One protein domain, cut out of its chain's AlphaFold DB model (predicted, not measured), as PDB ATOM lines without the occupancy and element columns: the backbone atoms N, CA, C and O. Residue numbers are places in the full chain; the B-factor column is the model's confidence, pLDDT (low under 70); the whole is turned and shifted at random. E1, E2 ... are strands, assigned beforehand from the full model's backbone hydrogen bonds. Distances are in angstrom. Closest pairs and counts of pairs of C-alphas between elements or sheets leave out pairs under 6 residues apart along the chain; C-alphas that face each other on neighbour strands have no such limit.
ATOM      1  N   PHE A 659     180.682 158.467 235.459       80.12
ATOM      2  CA  PHE A 659     179.728 158.016 236.474       80.12
ATOM      3  C   PHE A 659     179.257 159.206 237.325       80.12
ATOM      4  O   PHE A 659     179.860 160.282 237.314       80.12
ATOM      5  N   LYS A 660     178.152 159.019 238.041       76.38
ATOM      6  CA  LYS A 660     177.548 160.025 238.919       76.38
ATOM      7  C   LYS A 660     178.198 159.997 240.300       76.38
ATOM      8  O   LYS A 660     178.269 158.936 240.915       76.38
ATOM      9  N   VAL A 661     178.580 161.160 240.823       71.31
ATOM     10  CA  VAL A 661     179.051 161.288 242.211       71.31
ATOM     11  C   VAL A 661     177.855 161.539 243.130       71.31
ATOM     12  O   VAL A 661     177.127 162.513 242.938       71.31
ATOM     13  N   ALA A 662     177.645 160.674 244.126       64.88
ATOM     14  CA  ALA A 662     176.580 160.836 245.119       64.88
ATOM     15  C   ALA A 662     176.706 162.171 245.881       64.88
ATOM     16  O   ALA A 662     177.806 162.689 246.073       64.88
ATOM     17  N   ASN A 663     175.574 162.743 246.301       65.81
ATOM     18  CA  ASN A 663     175.482 164.062 246.946       65.81
ATOM     19  C   ASN A 663     176.018 165.236 246.093       65.81
ATOM     20  O   ASN A 663     176.233 166.335 246.604       65.81
ATOM     21  N   SER A 664     176.185 165.030 244.782       68.69
ATOM     22  CA  SER A 664     176.642 166.027 243.810       68.69
ATOM     23  C   SER A 664     175.684 166.131 242.616       68.69
ATOM     24  O   SER A 664     174.820 165.279 242.409       68.69
ATOM     25  N   SER A 665     175.845 167.183 241.813       70.31
ATOM     26  CA  SER A 665     175.215 167.344 240.492       70.31
ATOM     27  C   SER A 665     176.195 167.103 239.335       70.31
ATOM     28  O   SER A 665     175.882 167.425 238.191       70.31
ATOM     29  N   ASN A 666     177.408 166.628 239.640       76.06
ATOM     30  CA  ASN A 666     178.501 166.489 238.684       76.06
ATOM     31  C   ASN A 666     178.775 165.012 238.367       76.06
ATOM     32  O   ASN A 666     178.735 164.150 239.248       76.06
ATOM     33  N   CYS A 667     179.136 164.754 237.111       77.81
ATOM     34  CA  CYS A 667     179.672 163.474 236.667       77.81
ATOM     35  C   CYS A 667     181.205 163.506 236.690       77.81
ATOM     36  O   CYS A 667     181.805 164.458 236.186       77.81
ATOM     37  N   GLU A 668     181.831 162.453 237.212       79.56
ATOM     38  CA  GLU A 668     183.286 162.266 237.179       79.56
ATOM     39  C   GLU A 668     183.698 161.220 236.140       79.56
ATOM     40  O   GLU A 668     182.897 160.391 235.704       79.56
ATOM     41  N   VAL A 669     184.957 161.289 235.702       81.88
ATOM     42  CA  VAL A 669     185.508 160.400 234.672       81.88
ATOM     43  C   VAL A 669     185.723 159.005 235.259       81.88
ATOM     44  O   VAL A 669     186.298 158.855 236.334       81.88
ATOM     45  N   CYS A 670     185.287 157.979 234.534       81.50
ATOM     46  CA  CYS A 670     185.445 156.584 234.933       81.50
ATOM     47  C   CYS A 670     186.934 156.217 235.116       81.50
ATOM     48  O   CYS A 670     187.745 156.594 234.261       81.50
ATOM     49  N   PRO A 671     187.322 155.459 236.163       81.94
ATOM     50  CA  PRO A 671     188.700 155.003 236.331       81.94
ATOM     51  C   PRO A 671     189.203 154.262 235.074       81.94
ATOM     52  O   PRO A 671     188.583 153.283 234.657       81.94
ATOM     53  N   PRO A 672     190.324 154.677 234.453       73.44
ATOM     54  CA  PRO A 672     190.700 154.233 233.104       73.44
ATOM     55  C   PRO A 672     191.196 152.779 233.022       73.44
ATOM     56  O   PRO A 672     191.511 152.297 231.935       73.44
ATOM     57  N   VAL A 673     191.311 152.085 234.158       78.75
ATOM     58  CA  VAL A 673     191.757 150.692 234.257       78.75
ATOM     59  C   VAL A 673     190.920 149.982 235.322       78.75
ATOM     60  O   VAL A 673     190.805 150.464 236.444       78.75
ATOM     61  N   GLY A 674     190.360 148.820 234.980       77.94
ATOM     62  CA  GLY A 674     189.650 147.948 235.924       77.94
ATOM     63  C   GLY A 674     188.180 148.291 236.197       77.94
ATOM     64  O   GLY A 674     187.510 147.488 236.842       77.94
ATOM     65  N   ALA A 675     187.662 149.407 235.678       84.25
ATOM     66  CA  ALA A 675     186.242 149.760 235.717       84.25
ATOM     67  C   ALA A 675     185.559 149.637 234.347       84.25
ATOM     68  O   ALA A 675     186.196 149.777 233.302       84.25
ATOM     69  N   VAL A 676     184.236 149.497 234.382       84.38
ATOM     70  CA  VAL A 676     183.314 149.950 233.339       84.38
ATOM     71  C   VAL A 676     182.255 150.826 234.008       84.38
ATOM     72  O   VAL A 676     181.681 150.458 235.032       84.38
ATOM     73  N   CYS A 677     181.991 151.993 233.425       82.81
ATOM     74  CA  CYS A 677     180.907 152.874 233.846       82.81
ATOM     75  C   CYS A 677     179.814 152.912 232.774       82.81
ATOM     76  O   CYS A 677     180.064 152.665 231.591       82.81
ATOM     77  N   ASN A 678     178.593 153.208 233.210       77.12
ATOM     78  CA  ASN A 678     177.396 153.283 232.372       77.12
ATOM     79  C   ASN A 678     176.583 154.571 232.626       77.12
ATOM     80  O   ASN A 678     175.373 154.579 232.434       77.12
ATOM     81  N   GLY A 679     177.217 155.645 233.110       72.38
ATOM     82  CA  GLY A 679     176.542 156.909 233.425       72.38
ATOM     83  C   GLY A 679     175.627 156.882 234.656       72.38
ATOM     84  O   GLY A 679     174.960 157.885 234.919       72.38
ATOM     85  N   SER A 680     175.588 155.775 235.406       75.75
ATOM     86  CA  SER A 680     174.854 155.645 236.671       75.75
ATOM     87  C   SER A 680     175.720 155.988 237.897       75.75
ATOM     88  O   SER A 680     176.857 156.437 237.767       75.75
ATOM     89  N   GLU A 681     175.168 155.789 239.098       73.50
ATOM     90  CA  GLU A 681     175.866 155.893 240.396       73.50
ATOM     91  C   GLU A 681     176.716 154.637 240.703       73.50
ATOM     92  O   GLU A 681     177.425 154.582 241.706       73.50
ATOM     93  N   TYR A 682     176.683 153.621 239.830       74.19
ATOM     94  CA  TYR A 682     177.403 152.362 239.998       74.19
ATOM     95  C   TYR A 682     178.601 152.254 239.047       74.19
ATOM     96  O   TYR A 682     178.452 152.270 237.825       74.19
ATOM     97  N   VAL A 683     179.789 152.069 239.622       78.25
ATOM     98  CA  VAL A 683     181.011 151.686 238.901       78.25
ATOM     99  C   VAL A 683     181.116 150.159 238.920       78.25
ATOM    100  O   VAL A 683     181.305 149.570 239.987       78.25
ATOM    101  N   GLU A 684     180.973 149.506 237.763       83.50
ATOM    102  CA  GLU A 684     181.167 148.056 237.644       83.50
ATOM    103  C   GLU A 684     182.672 147.761 237.617       83.50
ATOM    104  O   GLU A 684     183.413 148.336 236.819       83.50
ATOM    105  N   VAL A 685     183.149 146.884 238.503       87.50
ATOM    106  CA  VAL A 685     184.572 146.510 238.556       87.50
ATOM    107  C   VAL A 685     184.774 145.217 237.786       87.50
ATOM    108  O   VAL A 685     184.065 144.238 238.016       87.50
ATOM    109  N   LEU A 686     185.746 145.217 236.876       86.12
ATOM    110  CA  LEU A 686     186.059 144.084 236.014       86.12
ATOM    111  C   LEU A 686     186.684 142.919 236.807       86.12
ATOM    112  O   LEU A 686     187.451 143.158 237.747       86.12
ATOM    113  N   PRO A 687     186.449 141.655 236.399       86.06
ATOM    114  CA  PRO A 687     187.138 140.503 236.971       86.06
ATOM    115  C   PRO A 687     188.662 140.680 236.952       86.06
ATOM    116  O   PRO A 687     189.253 141.070 235.943       86.06
ATOM    117  N   GLY A 688     189.310 140.381 238.077       84.69
ATOM    118  CA  GLY A 688     190.748 140.578 238.285       84.69
ATOM    119  C   GLY A 688     191.128 141.939 238.869       84.69
ATOM    120  O   GLY A 688     192.316 142.196 239.079       84.69
ATOM    121  N   TYR A 689     190.142 142.771 239.197       88.06
ATOM    122  CA  TYR A 689     190.308 144.017 239.939       88.06
ATOM    123  C   TYR A 689     189.469 144.005 241.222       88.06
ATOM    124  O   TYR A 689     188.531 143.219 241.365       88.06
ATOM    125  N   TRP A 690     189.847 144.853 242.177       87.50
ATOM    126  CA  TRP A 690     189.233 144.955 243.498       87.50
ATOM    127  C   TRP A 690     189.123 146.419 243.937       87.50
ATOM    128  O   TRP A 690     190.060 147.194 243.730       87.50
ATOM    129  N   ARG A 691     188.016 146.789 244.591       86.62
ATOM    130  CA  ARG A 691     187.822 148.094 245.249       86.62
ATOM    131  C   ARG A 691     187.327 147.957 246.690       86.62
ATOM    132  O   ARG A 691     186.710 146.949 247.043       86.62
ATOM    133  N   GLY A 692     187.543 149.013 247.477       76.94
ATOM    134  CA  GLY A 692     186.908 149.204 248.780       76.94
ATOM    135  C   GLY A 692     185.397 149.431 248.665       76.94
ATOM    136  O   GLY A 692     184.834 149.493 247.570       76.94
ATOM    137  N   ASN A 693     184.714 149.550 249.805       72.06
ATOM    138  CA  ASN A 693     183.285 149.858 249.786       72.06
ATOM    139  C   ASN A 693     183.095 151.340 249.440       72.06
ATOM    140  O   ASN A 693     183.781 152.189 250.003       72.06
ATOM    141  N   THR A 694     182.175 151.664 248.531       67.31
ATOM    142  CA  THR A 694     181.909 153.030 248.012       67.31
ATOM    143  C   THR A 694     183.067 153.757 247.299       67.31
ATOM    144  O   THR A 694     182.819 154.792 246.697       67.31
ATOM    145  N   THR A 695     184.300 153.233 247.277       68.94
ATOM    146  CA  THR A 695     185.467 153.947 246.719       68.94
ATOM    147  C   THR A 695     185.529 153.967 245.194       68.94
ATOM    148  O   THR A 695     185.296 152.943 244.540       68.94
ATOM    149  N   THR A 696     186.014 155.079 244.641       74.38
ATOM    150  CA  THR A 696     186.385 155.220 243.216       74.38
ATOM    151  C   THR A 696     187.732 154.568 242.864       74.38
ATOM    152  O   THR A 696     187.986 154.243 241.703       74.38
ATOM    153  N   PHE A 697     188.597 154.334 243.857       81.25
ATOM    154  CA  PHE A 697     189.913 153.716 243.680       81.25
ATOM    155  C   PHE A 697     189.821 152.204 243.430       81.25
ATOM    156  O   PHE A 697     189.229 151.461 244.215       81.25
ATOM    157  N   ILE A 698     190.461 151.745 242.352       85.50
ATOM    158  CA  ILE A 698     190.461 150.346 241.910       85.50
ATOM    159  C   ILE A 698     191.896 149.826 241.840       85.50
ATOM    160  O   ILE A 698     192.792 150.470 241.295       85.50
ATOM    161  N   TYR A 699     192.104 148.630 242.383       84.44
ATOM    162  CA  TYR A 699     193.401 147.981 242.524       84.44
ATOM    163  C   TYR A 699     193.426 146.655 241.760       84.44
ATOM    164  O   TYR A 699     192.452 145.903 241.761       84.44
ATOM    165  N   GLN A 700     194.550 146.327 241.120       82.94
ATOM    166  CA  GLN A 700     194.707 145.033 240.453       82.94
ATOM    167  C   GLN A 700     194.868 143.899 241.482       82.94
ATOM    168  O   GLN A 700     195.688 143.985 242.403       82.94
ATOM    169  N   CYS A 701     194.093 142.829 241.306       81.50
ATOM    170  CA  CYS A 701     194.050 141.673 242.195       81.50
ATOM    171  C   CYS A 701     195.265 140.745 241.974       81.50
ATOM    172  O   CYS A 701     195.462 140.286 240.845       81.50
ATOM    173  N   PRO A 702     196.049 140.382 243.013       72.25
ATOM    174  CA  PRO A 702     197.197 139.475 242.874       72.25
ATOM    175  C   PRO A 702     196.822 138.077 242.360       72.25
ATOM    176  O   PRO A 702     197.631 137.409 241.719       72.25
ATOM    177  N   GLY A 703     195.588 137.641 242.640       68.62
ATOM    178  CA  GLY A 703     195.026 136.366 242.192       68.62
ATOM    179  C   GLY A 703     194.351 136.392 240.813       68.62
ATOM    180  O   GLY A 703     193.886 135.353 240.348       68.62
ATOM    181  N   GLY A 704     194.280 137.553 240.150       77.94
ATOM    182  CA  GLY A 704     193.625 137.691 238.847       77.94
ATOM    183  C   GLY A 704     192.107 137.409 238.861       77.94
ATOM    184  O   GLY A 704     191.475 137.415 239.924       77.94
ATOM    185  N   PRO A 705     191.493 137.192 237.679       80.56
ATOM    186  CA  PRO A 705     190.035 137.114 237.516       80.56
ATOM    187  C   PRO A 705     189.385 135.846 238.079       80.56
ATOM    188  O   PRO A 705     188.166 135.779 238.174       80.56
ATOM    189  N   SER A 706     190.179 134.850 238.472       80.44
ATOM    190  CA  SER A 706     189.711 133.641 239.159       80.44
ATOM    191  C   SER A 706     189.535 133.815 240.673       80.44
ATOM    192  O   SER A 706     189.030 132.901 241.316       80.44
ATOM    193  N   ILE A 707     189.985 134.937 241.250       85.69
ATOM    194  CA  ILE A 707     189.962 135.191 242.703       85.69
ATOM    195  C   ILE A 707     189.178 136.462 243.042       85.69
ATOM    196  O   ILE A 707     188.322 136.418 243.923       85.69
ATOM    197  N   CYS A 708     189.409 137.566 242.323       89.19
ATOM    198  CA  CYS A 708     188.546 138.747 242.397       89.19
ATOM    199  C   CYS A 708     187.544 138.713 241.240       89.19
ATOM    200  O   CYS A 708     187.937 138.859 240.079       89.19
ATOM    201  N   LEU A 709     186.260 138.530 241.552       87.25
ATOM    202  CA  LEU A 709     185.194 138.336 240.560       87.25
ATOM    203  C   LEU A 709     184.695 139.654 239.939       87.25
ATOM    204  O   LEU A 709     183.999 139.622 238.927       87.25
ATOM    205  N   GLY A 710     185.079 140.800 240.511       84.56
ATOM    206  CA  GLY A 710     184.581 142.129 240.142       84.56
ATOM    207  C   GLY A 710     183.517 142.634 241.122       84.56
ATOM    208  O   GLY A 710     183.447 142.161 242.252       84.56
ATOM    209  N   SER A 711     182.687 143.601 240.725       82.81
ATOM    210  CA  SER A 711     181.476 143.987 241.482       82.81
ATOM    211  C   SER A 711     180.386 144.520 240.569       82.81
ATOM    212  O   SER A 711     180.654 145.426 239.781       82.81
ATOM    213  N   ARG A 712     179.148 144.050 240.761       67.06
ATOM    214  CA  ARG A 712     177.940 144.585 240.116       67.06
ATOM    215  C   ARG A 712     177.171 145.480 241.094       67.06
ATOM    216  O   ARG A 712     176.644 144.987 242.085       67.06
ATOM    217  N   GLY A 713     177.078 146.782 240.814       67.06
ATOM    218  CA  GLY A 713     176.350 147.756 241.647       67.06
ATOM    219  C   GLY A 713     177.257 148.618 242.538       67.06
ATOM    220  O   GLY A 713     178.390 148.919 242.167       67.06
ATOM    221  N   ALA A 714     176.762 149.049 243.705       61.19
ATOM    222  CA  ALA A 714     177.506 149.905 244.646       61.19
ATOM    223  C   ALA A 714     178.474 149.146 245.573       61.19
ATOM    224  O   ALA A 714     179.422 149.743 246.082       61.19
ATOM    225  N   ALA A 715     178.250 147.847 245.793       65.00
ATOM    226  CA  ALA A 715     179.049 147.043 246.714       65.00
ATOM    227  C   ALA A 715     180.524 146.933 246.280       65.00
ATOM    228  O   ALA A 715     180.848 146.973 245.087       65.00
ATOM    229  N   GLY A 716     181.415 146.758 247.262       72.06
ATOM    230  CA  GLY A 716     182.821 146.411 247.029       72.06
ATOM    231  C   GLY A 716     182.993 145.084 246.272       72.06
ATOM    232  O   GLY A 716     182.031 144.355 246.038       72.06
ATOM    233  N   SER A 717     184.221 144.772 245.860       83.69
ATOM    234  CA  SER A 717     184.465 143.622 244.978       83.69
ATOM    235  C   SER A 717     184.269 142.262 245.647       83.69
ATOM    236  O   SER A 717     184.790 142.004 246.732       83.69
ATOM    237  N   GLU A 718     183.545 141.385 244.952       87.50
ATOM    238  CA  GLU A 718     183.251 140.016 245.361       87.50
ATOM    239  C   GLU A 718     184.479 139.112 245.187       87.50
ATOM    240  O   GLU A 718     185.214 139.180 244.194       87.50
ATOM    241  N   CYS A 719     184.679 138.235 246.169       89.50
ATOM    242  CA  CYS A 719     185.749 137.245 246.187       89.50
ATOM    243  C   CYS A 719     185.215 135.862 245.799       89.50
ATOM    244  O   CYS A 719     184.080 135.512 246.121       89.50
ATOM    245  N   ALA A 720     186.051 135.057 245.144       88.88
ATOM    246  CA  ALA A 720     185.753 133.653 244.874       88.88
ATOM    247  C   ALA A 720     185.608 132.827 246.171       88.88
ATOM    248  O   ALA A 720     186.098 133.217 247.236       88.88
ATOM    249  N   GLU A 721     184.966 131.655 246.084       88.88
ATOM    250  CA  GLU A 721     184.812 130.752 247.233       88.88
ATOM    251  C   GLU A 721     186.180 130.401 247.845       88.88
ATOM    252  O   GLU A 721     187.132 130.071 247.135       88.88
ATOM    253  N   GLY A 722     186.279 130.491 249.172       87.12
ATOM    254  CA  GLY A 722     187.525 130.267 249.906       87.12
ATOM    255  C   GLY A 722     188.390 131.514 250.116       87.12
ATOM    256  O   GLY A 722     189.388 131.413 250.829       87.12
ATOM    257  N   TYR A 723     188.006 132.684 249.587       89.31
ATOM    258  CA  TYR A 723     188.748 133.950 249.703       89.31
ATOM    259  C   TYR A 723     187.922 135.049 250.401       89.31
ATOM    260  O   TYR A 723     186.700 135.101 250.280       89.31
ATOM    261  N   LYS A 724     188.588 135.945 251.141       88.31
ATOM    262  CA  LYS A 724     188.003 137.111 251.831       88.31
ATOM    263  C   LYS A 724     189.013 138.262 251.983       88.31
ATOM    264  O   LYS A 724     190.203 138.111 251.706       88.31
ATOM    265  N   GLY A 725     188.541 139.408 252.481       84.44
ATOM    266  CA  GLY A 725     189.377 140.554 252.865       84.44
ATOM    267  C   GLY A 725     189.874 141.432 251.701       84.44
ATOM    268  O   GLY A 725     189.430 141.262 250.563       84.44
ATOM    269  N   PRO A 726     190.781 142.391 251.978       83.75
ATOM    270  CA  PRO A 726     191.350 143.278 250.962       83.75
ATOM    271  C   PRO A 726     192.026 142.498 249.829       83.75
ATOM    272  O   PRO A 726     192.696 141.496 250.078       83.75
ATOM    273  N   LEU A 727     191.823 142.944 248.583       84.31
ATOM    274  CA  LEU A 727     192.284 142.269 247.355       84.31
ATOM    275  C   LEU A 727     191.915 140.771 247.256       84.31
ATOM    276  O   LEU A 727     192.560 140.041 246.503       84.31
ATOM    277  N   CYS A 728     190.933 140.295 248.034       87.00
ATOM    278  CA  CYS A 728     190.628 138.872 248.215       87.00
ATOM    279  C   CYS A 728     191.854 138.018 248.622       87.00
ATOM    280  O   CYS A 728     191.938 136.838 248.290       87.00
ATOM    281  N   ALA A 729     192.829 138.610 249.326       83.88
ATOM    282  CA  ALA A 729     194.141 138.009 249.604       83.88
ATOM    283  C   ALA A 729     194.214 137.164 250.899       83.88
ATOM    284  O   ALA A 729     195.283 136.642 251.249       83.88
TER     285      ALA A 729
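This is residues 659 to 729 of the 1274 residues of the protein "Hypothetical protein" of Neobodo designis (UniProt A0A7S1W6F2). With little regular structure, this is a rod of loops whose middle holds two small hairpins, E2 with E3 and E4 with E5. E1 lies toward one end, and the loop at Gly 722 makes the other. The 71 printed residues include six named strands, E1 to E6 in order, holding 18 residues, and no named helix; the class is all strand. It is compact, with a radius of gyration of the C-alphas of 12.0 A, spanning 40 by 19 by 15 A.

E1, residues 667 to 669, is apart from the other named strands. E2, residues 675 to 677, and E3, residues 683 to 685, form an antiparallel hairpin, with N 676 and O 684 within hydrogen-bond range at 2.8 A. E4, residues 689 to 691, and E5, residues 698 to 700, form another, with N 690 and O 699 at 2.8 A. E6, residues 708 to 710, pairs antiparallel with residues 718 to 719.

E1 begins at C-alpha 667 (179.672, 163.474, 236.667); E6 ends at C-alpha 710 (184.581, 142.129, 240.142). E4 spans 7.1 A.

The farthest C-alphas, Ser 665 and Gly 722, are 40.2 A apart. The printed part has no cut. Residues 712 to 715 are among those under pLDDT 70.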